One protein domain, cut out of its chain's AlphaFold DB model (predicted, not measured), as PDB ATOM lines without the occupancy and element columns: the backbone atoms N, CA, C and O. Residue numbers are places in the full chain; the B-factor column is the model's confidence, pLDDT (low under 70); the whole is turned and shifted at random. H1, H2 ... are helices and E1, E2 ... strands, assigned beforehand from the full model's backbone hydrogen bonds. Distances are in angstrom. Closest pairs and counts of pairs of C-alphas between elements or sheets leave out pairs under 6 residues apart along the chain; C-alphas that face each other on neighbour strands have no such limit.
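AT A GLANCE: This is residues 2 to 64 of the 117 residues of the protein "NCD3G domain-containing protein" of Xenopus laevis (UniProt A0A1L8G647). A long two-stranded hairpin, E3 and E4, makes over half of a rod, with short E5 beside the end of E4 that lies away from the turn. A separate small hairpin, E1 and E2, with the four-residue helix H1 before it, makes the other end. The 63 printed residues hold one named helix and five named strands, in the order H1 E1 E2 E3 E4 E5; the class is mostly strand, in two antiparallel sheets, E1 - E2 and E3 - E4 - E5. The whole is only just extended, close to loose, with a radius of gyration of the C-alphas of 16.4 A and spans of 55 by 27 by 19 A.

IN THESE COORDINATES: H1, residues 2 to 5, begins at C-alpha 2 (195.533, 196.953, 212.834). E1 is residues 9 to 11 and E2 17 to 19. E3, residues 29 to 38, is 27.9 A long; E4, residues 42 to 52, is 30.1 A long and begins at C-alpha 42 (202.530, 179.036, 255.819). E5, residues 61 to 63, ends at C-alpha 63 (209.827, 170.382, 234.482).

HOW THE PARTS SIT: H1 is too short for an O i to N i+4 pair, and its one O i to N i+3 pair is not within range. In the hairpin of E1 and E2, N 10 and O 18 are within hydrogen-bond range at 3.0 A. E2 and E3 are apart. E3, E4 and E5 form a meander, each strand the antiparallel neighbour of the one before. N 34 and O 46 of E3 and E4 are 2.8 A apart; N 50 and O 62 of E4 and E5, 2.9 A.

THE WHOLE: The C-alphas of Ala 3 and Leu 40, the two farthest apart, are 54.7 A apart. The printed part has no cut, and no link is long. Residues 2 to 7 and 21 to 24 have pLDDT under 70.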
ATOM      1  N   ASN A   2     195.946 198.364 212.679       61.62
ATOM      2  CA  ASN A   2     195.533 196.953 212.834       61.62
ATOM      3  C   ASN A   2     196.312 195.936 211.974       61.62
ATOM      4  O   ASN A   2     196.551 194.822 212.420       61.62
ATOM      5  N   ALA A   3     196.746 196.310 210.764       64.69
ATOM      6  CA  ALA A   3     197.525 195.421 209.895       64.69
ATOM      7  C   ALA A   3     198.965 195.169 210.392       64.69
ATOM      8  O   ALA A   3     199.522 194.111 210.118       64.69
ATOM      9  N   LEU A   4     199.552 196.116 211.137       62.91
ATOM     10  CA  LEU A   4     200.919 196.011 211.667       62.91
ATOM     11  C   LEU A   4     200.969 195.146 212.933       62.91
ATOM     12  O   LEU A   4     201.901 194.369 213.098       62.91
ATOM     13  N   MET A   5     199.930 195.219 213.775       65.12
ATOM     14  CA  MET A   5     199.821 194.452 215.027       65.12
ATOM     15  C   MET A   5     199.791 192.927 214.815       65.12
ATOM     16  O   MET A   5     200.165 192.179 215.708       65.12
ATOM     17  N   ARG A   6     199.403 192.458 213.621       63.62
ATOM     18  CA  ARG A   6     199.313 191.025 213.285       63.62
ATOM     19  C   ARG A   6     200.661 190.342 213.028       63.62
ATOM     20  O   ARG A   6     200.689 189.130 212.890       63.62
ATOM     21  N   ARG A   7     201.756 191.096 212.880       67.25
ATOM     22  CA  ARG A   7     203.095 190.555 212.560       67.25
ATOM     23  C   ARG A   7     204.193 191.185 213.411       67.25
ATOM     24  O   ARG A   7     205.312 191.386 212.940       67.25
ATOM     25  N   VAL A   8     203.864 191.569 214.643       75.88
ATOM     26  CA  VAL A   8     204.852 192.166 215.540       75.88
ATOM     27  C   VAL A   8     205.634 191.055 216.211       75.88
ATOM     28  O   VAL A   8     205.072 190.215 216.910       75.88
ATOM     29  N   LYS A   9     206.947 191.112 216.018       78.69
ATOM     30  CA  LYS A   9     207.919 190.347 216.774       78.69
ATOM     31  C   LYS A   9     208.735 191.328 217.599       78.69
ATOM     32  O   LYS A   9     209.393 192.201 217.037       78.69
ATOM     33  N   PHE A  10     208.674 191.216 218.918       81.94
ATOM     34  CA  PHE A  10     209.443 192.084 219.802       81.94
ATOM     35  C   PHE A  10     209.906 191.335 221.041       81.94
ATOM     36  O   PHE A  10     209.386 190.274 221.381       81.94
ATOM     37  N   ARG A  11     210.914 191.891 221.707       81.56
ATOM     38  CA  ARG A  11     211.456 191.344 222.944       81.56
ATOM     39  C   ARG A  11     211.029 192.225 224.109       81.56
ATOM     40  O   ARG A  11     211.171 193.444 224.031       81.56
ATOM     41  N   THR A  12     210.490 191.629 225.165       78.50
ATOM     42  CA  THR A  12     210.162 192.353 226.396       78.50
ATOM     43  C   THR A  12     211.441 192.748 227.135       78.50
ATOM     44  O   THR A  12     212.525 192.217 226.885       78.50
ATOM     45  N   THR A  13     211.319 193.652 228.106       83.06
ATOM     46  CA  THR A  13     212.419 194.015 229.015       83.06
ATOM     47  C   THR A  13     212.885 192.845 229.887       83.06
ATOM     48  O   THR A  13     214.035 192.835 230.312       83.06
ATOM     49  N   SER A  14     212.033 191.837 230.106       77.62
ATOM     50  CA  SER A  14     212.387 190.562 230.747       77.62
ATOM     51  C   SER A  14     213.138 189.594 229.819       77.62
ATOM     52  O   SER A  14     213.624 188.567 230.282       77.62
ATOM     53  N   GLY A  15     213.280 189.923 228.528       74.06
ATOM     54  CA  GLY A  15     213.982 189.108 227.534       74.06
ATOM     55  C   GLY A  15     213.093 188.119 226.774       74.06
ATOM     56  O   GLY A  15     213.608 187.415 225.897       74.06
ATOM     57  N   ASP A  16     211.789 188.099 227.053       74.44
ATOM     58  CA  ASP A  16     210.819 187.210 226.417       74.44
ATOM     59  C   ASP A  16     210.522 187.667 224.990       74.44
ATOM     60  O   ASP A  16     210.260 188.841 224.733       74.44
ATOM     61  N   GLU A  17     210.549 186.735 224.042       77.69
ATOM     62  CA  GLU A  17     210.187 187.015 222.656       77.69
ATOM     63  C   GLU A  17     208.677 186.843 222.467       77.69
ATOM     64  O   GLU A  17     208.143 185.747 222.660       77.69
ATOM     65  N   ILE A  18     207.995 187.924 222.102       77.19
ATOM     66  CA  ILE A  18     206.564 187.952 221.808       77.19
ATOM     67  C   ILE A  18     206.391 187.954 220.295       77.19
ATOM     68  O   ILE A  18     206.972 188.784 219.593       77.19
ATOM     69  N   ASN A  19     205.590 187.014 219.809       77.44
ATOM     70  CA  ASN A  19     205.193 186.909 218.416       77.44
ATOM     71  C   ASN A  19     203.707 186.549 218.358       77.44
ATOM     72  O   ASN A  19     203.245 185.737 219.161       77.44
ATOM     73  N   PHE A  20     202.989 187.137 217.411       75.25
ATOM     74  CA  PHE A  20     201.575 186.861 217.177       75.25
ATOM     75  C   PHE A  20     201.431 185.984 215.935       75.25
ATOM     76  O   PHE A  20     202.050 186.250 214.903       75.25
ATOM     77  N   GLU A  21     200.639 184.921 216.036       67.12
ATOM     78  CA  GLU A  21     200.320 184.050 214.907       67.12
ATOM     79  C   GLU A  21     199.348 184.732 213.932       67.12
ATOM     80  O   GLU A  21     198.855 185.836 214.169       67.12
ATOM     81  N   ASN A  22     199.039 184.071 212.810       65.44
ATOM     82  CA  ASN A  22     198.214 184.633 211.732       65.44
ATOM     83  C   ASN A  22     196.816 185.109 212.183       65.44
ATOM     84  O   ASN A  22     196.237 185.981 211.531       65.44
ATOM     85  N   ASN A  23     196.307 184.589 213.306       67.56
ATOM     86  CA  ASN A  23     195.029 184.991 213.902       67.56
ATOM     87  C   ASN A  23     195.149 186.115 214.946       67.56
ATOM     88  O   ASN A  23     194.132 186.589 215.443       67.56
ATOM     89  N   GLY A  24     196.361 186.596 215.236       64.56
ATOM     90  CA  GLY A  24     196.613 187.621 216.250       64.56
ATOM     91  C   GLY A  24     196.768 187.078 217.671       64.56
ATOM     92  O   GLY A  24     196.948 187.877 218.587       64.56
ATOM     93  N   ASP A  25     196.740 185.757 217.854       71.31
ATOM     94  CA  ASP A  25     196.968 185.104 219.141       71.31
ATOM     95  C   ASP A  25     198.462 184.858 219.369       71.31
ATOM     96  O   ASP A  25     199.209 184.512 218.452       71.31
ATOM     97  N   GLN A  26     198.914 185.046 220.605       76.06
ATOM     98  CA  GLN A  26     200.263 184.673 221.017       76.06
ATOM     99  C   GLN A  26     200.279 183.184 221.408       76.06
ATOM    100  O   GLN A  26     199.344 182.733 222.075       76.06
ATOM    101  N   PRO A  27     201.351 182.428 221.099       77.94
ATOM    102  CA  PRO A  27     201.513 181.076 221.615       77.94
ATOM    103  C   PRO A  27     201.410 181.048 223.144       77.94
ATOM    104  O   PRO A  27     202.057 181.839 223.841       77.94
ATOM    105  N   ALA A  28     200.596 180.132 223.667       84.00
ATOM    106  CA  ALA A  28     200.344 180.026 225.095       84.00
ATOM    107  C   ALA A  28     201.620 179.651 225.864       84.00
ATOM    108  O   ALA A  28     202.300 178.676 225.538       84.00
ATOM    109  N   ARG A  29     201.929 180.417 226.915       88.19
ATOM    110  CA  ARG A  29     203.050 180.162 227.825       88.19
ATOM    111  C   ARG A  29     202.570 180.206 229.266       88.19
ATOM    112  O   ARG A  29     201.909 181.162 229.660       88.19
ATOM    113  N   TYR A  30     202.922 179.191 230.049       90.38
ATOM    114  CA  TYR A  30     202.481 179.059 231.436       90.38
ATOM    115  C   TYR A  30     203.625 178.674 232.360       90.38
ATOM    116  O   TYR A  30     204.479 177.862 232.009       90.38
ATOM    117  N   ASP A  31     203.581 179.195 233.582       91.62
ATOM    118  CA  ASP A  31     204.405 178.714 234.683       91.62
ATOM    119  C   ASP A  31     203.670 177.617 235.444       91.62
ATOM    120  O   ASP A  31     202.490 177.747 235.771       91.62
ATOM    121  N   ILE A  32     204.389 176.549 235.779       91.75
ATOM    122  CA  ILE A  32     203.856 175.460 236.593       91.75
ATOM    123  C   ILE A  32     204.307 175.698 238.021       91.75
ATOM    124  O   ILE A  32     205.507 175.754 238.311       91.75
ATOM    125  N   LEU A  33     203.337 175.865 238.914       90.75
ATOM    126  CA  LEU A  33     203.571 176.267 240.290       90.75
ATOM    127  C   LEU A  33     203.201 175.132 241.234       90.75
ATOM    128  O   LEU A  33     202.129 174.540 241.133       90.75
ATOM    129  N   LYS A  34     204.076 174.878 242.199       88.25
ATOM    130  CA  LYS A  34     203.810 173.978 243.310       88.25
ATOM    131  C   LYS A  34     203.452 174.787 244.540       88.25
ATOM    132  O   LYS A  34     204.190 175.693 244.934       88.25
ATOM    133  N   TYR A  35     202.361 174.384 245.174       88.50
ATOM    134  CA  TYR A  35     201.909 174.901 246.453       88.50
ATOM    135  C   TYR A  35     202.150 173.850 247.532       88.50
ATOM    136  O   TYR A  35     201.849 172.676 247.335       88.50
ATOM    137  N   TYR A  36     202.715 174.253 248.664       86.38
ATOM    138  CA  TYR A  36     202.912 173.368 249.813       86.38
ATOM    139  C   TYR A  36     202.866 174.168 251.111       86.38
ATOM    140  O   TYR A  36     203.212 175.352 251.132       86.38
ATOM    141  N   LEU A  37     202.443 173.537 252.206       86.38
ATOM    142  CA  LEU A  37     202.496 174.171 253.519       86.38
ATOM    143  C   LEU A  37     203.898 173.982 254.086       86.38
ATOM    144  O   LEU A  37     204.383 172.870 254.295       86.38
ATOM    145  N   PHE A  38     204.551 175.097 254.354       77.94
ATOM    146  CA  PHE A  38     205.750 175.150 255.162       77.94
ATOM    147  C   PHE A  38     205.354 175.483 256.605       77.94
ATOM    148  O   PHE A  38     204.315 176.103 256.814       77.94
ATOM    149  N   ARG A  39     206.159 175.040 257.582       76.06
ATOM    150  CA  ARG A  39     206.019 175.225 259.047       76.06
ATOM    151  C   ARG A  39     204.920 176.213 259.496       76.06
ATOM    152  O   ARG A  39     204.941 177.378 259.097       76.06
ATOM    153  N   LEU A  40     204.042 175.767 260.404       75.62
ATOM    154  CA  LEU A  40     202.942 176.563 260.981       75.62
ATOM    155  C   LEU A  40     201.960 177.107 259.921       75.62
ATOM    156  O   LEU A  40     201.589 178.274 259.955       75.62
ATOM    157  N   ALA A  41     201.556 176.251 258.976       75.94
ATOM    158  CA  ALA A  41     200.535 176.540 257.959       75.94
ATOM    159  C   ALA A  41     200.846 177.712 257.001       75.94
ATOM    160  O   ALA A  41     199.947 178.277 256.381       75.94
ATOM    161  N   ASN A  42     202.123 178.042 256.804       84.06
ATOM    162  CA  ASN A  42     202.530 179.036 255.819       84.06
ATOM    163  C   ASN A  42     202.507 178.436 254.410       84.06
ATOM    164  O   ASN A  42     203.392 177.658 254.045       84.06
ATOM    165  N   LEU A  43     201.527 178.825 253.594       88.12
ATOM    166  CA  LEU A  43     201.470 178.427 252.189       88.12
ATOM    167  C   LEU A  43     202.662 179.017 251.425       88.12
ATOM    168  O   LEU A  43     202.825 180.234 251.318       88.12
ATOM    169  N   LYS A  44     203.507 178.147 250.880       88.12
ATOM    170  CA  LYS A  44     204.602 178.511 249.984       88.12
ATOM    171  C   LYS A  44     204.252 178.113 248.562       88.12
ATOM    172  O   LYS A  44     203.620 177.086 248.324       88.12
ATOM    173  N   ARG A  45     204.694 178.949 247.623       89.19
ATOM    174  CA  ARG A  45     204.537 178.754 246.184       89.19
ATOM    175  C   ARG A  45     205.899 178.854 245.522       89.19
ATOM    176  O   ARG A  45     206.573 179.869 245.682       89.19
ATOM    177  N   ILE A  46     206.275 177.829 244.771       88.00
ATOM    178  CA  ILE A  46     207.518 177.801 243.996       88.00
ATOM    179  C   ILE A  46     207.215 177.421 242.548       88.00
ATOM    180  O   ILE A  46     206.319 176.616 242.293       88.00
ATOM    181  N   LYS A  47     207.947 178.000 241.596       90.06
ATOM    182  CA  LYS A  47     207.894 177.577 240.194       90.06
ATOM    183  C   LYS A  47     208.681 176.280 240.042       90.06
ATOM    184  O   LYS A  47     209.839 176.214 240.443       90.06
ATOM    185  N   VAL A  48     208.045 175.264 239.472       90.88
ATOM    186  CA  VAL A  48     208.626 173.927 239.270       90.88
ATOM    187  C   VAL A  48     208.759 173.547 237.801       90.88
ATOM    188  O   VAL A  48     209.433 172.576 237.473       90.88
ATOM    189  N   GLY A  49     208.164 174.325 236.905       92.38
ATOM    190  CA  GLY A  49     208.250 174.083 235.476       92.38
ATOM    191  C   GLY A  49     207.622 175.202 234.666       92.38
ATOM    192  O   GLY A  49     207.231 176.245 235.202       92.38
ATOM    193  N   SER A  50     207.528 174.969 233.368       92.69
ATOM    194  CA  SER A  50     206.894 175.866 232.411       92.69
ATOM    195  C   SER A  50     206.379 175.089 231.207       92.69
ATOM    196  O   SER A  50     206.972 174.084 230.818       92.69
ATOM    197  N   PHE A  51     205.327 175.599 230.585       92.19
ATOM    198  CA  PHE A  51     204.811 175.130 229.309       92.19
ATOM    199  C   PHE A  51     204.932 176.243 228.269       92.19
ATOM    200  O   PHE A  51     204.602 177.390 228.565       92.19
ATOM    201  N   ASP A  52     205.392 175.909 227.067       90.62
ATOM    202  CA  ASP A  52     205.512 176.832 225.941       90.62
ATOM    203  C   ASP A  52     204.993 176.178 224.659       90.62
ATOM    204  O   ASP A  52     205.674 175.349 224.052       90.62
ATOM    205  N   ALA A  53     203.789 176.576 224.245       88.50
ATOM    206  CA  ALA A  53     203.115 176.055 223.060       88.50
ATOM    207  C   ALA A  53     203.845 176.388 221.749       88.50
ATOM    208  O   ALA A  53     203.580 175.751 220.737       88.50
ATOM    209  N   SER A  54     204.765 177.363 221.751       84.94
ATOM    210  CA  SER A  54     205.531 177.718 220.546       84.94
ATOM    211  C   SER A  54     206.615 176.701 220.180       84.94
ATOM    212  O   SER A  54     207.197 176.781 219.097       84.94
ATOM    213  N   LYS A  55     206.920 175.754 221.073       87.25
ATOM    214  CA  LYS A  55     207.912 174.701 220.837       87.25
ATOM    215  C   LYS A  55     207.294 173.502 220.122       87.25
ATOM    216  O   LYS A  55     206.084 173.292 220.158       87.25
ATOM    217  N   SER A  56     208.152 172.687 219.511       89.75
ATOM    218  CA  SER A  56     207.739 171.434 218.877       89.75
ATOM    219  C   SER A  56     207.171 170.430 219.881       89.75
ATOM    220  O   SER A  56     207.510 170.455 221.070       89.75
ATOM    221  N   ASP A  57     206.333 169.524 219.378       89.62
ATOM    222  CA  ASP A  57     205.731 168.453 220.167       89.62
ATOM    223  C   ASP A  57     206.795 167.666 220.941       89.62
ATOM    224  O   ASP A  57     207.867 167.334 220.429       89.62
ATOM    225  N   GLY A  58     206.513 167.422 222.221       88.94
ATOM    226  CA  GLY A  58     207.444 166.794 223.161       88.94
ATOM    227  C   GLY A  58     208.431 167.756 223.837       88.94
ATOM    228  O   GLY A  58     208.936 167.427 224.905       88.94
ATOM    229  N   ASN A  59     208.650 168.963 223.300       90.75
ATOM    230  CA  ASN A  59     209.552 169.974 223.881       90.75
ATOM    231  C   ASN A  59     208.826 171.156 224.538       90.75
ATOM    232  O   ASN A  59     209.467 172.053 225.093       90.75
ATOM    233  N   GLN A  60     207.493 171.182 224.473       93.69
ATOM    234  CA  GLN A  60     206.660 172.243 225.045       93.69
ATOM    235  C   GLN A  60     206.733 172.277 226.573       93.69
ATOM    236  O   GLN A  60     206.603 173.340 227.173       93.69
ATOM    237  N   PHE A  61     206.956 171.128 227.211       92.44
ATOM    238  CA  PHE A  61     206.942 170.999 228.662       92.44
ATOM    239  C   PHE A  61     208.363 170.962 229.223       92.44
ATOM    240  O   PHE A  61     209.169 170.106 228.868       92.44
ATOM    241  N   PHE A  62     208.663 171.879 230.139       90.12
ATOM    242  CA  PHE A  62     209.858 171.827 230.970       90.12
ATOM    243  C   PHE A  62     209.451 171.630 232.424       90.12
ATOM    244  O   PHE A  62     208.590 172.342 232.945       90.12
ATOM    245  N   PHE A  63     210.116 170.700 233.097       87.25
ATOM    246  CA  PHE A  63     209.827 170.382 234.482       87.25
ATOM    247  C   PHE A  63     211.108 170.064 235.236       87.25
ATOM    248  O   PHE A  63     211.933 169.269 234.788       87.25
ATOM    249  N   ASN A  64     211.285 170.695 236.391       79.69
ATOM    250  CA  ASN A  64     212.440 170.458 237.236       79.69
ATOM    251  C   ASN A  64     212.193 169.213 238.101       79.69
ATOM    252  O   ASN A  64     211.624 169.306 239.188       79.69
TER     253      ASN A  64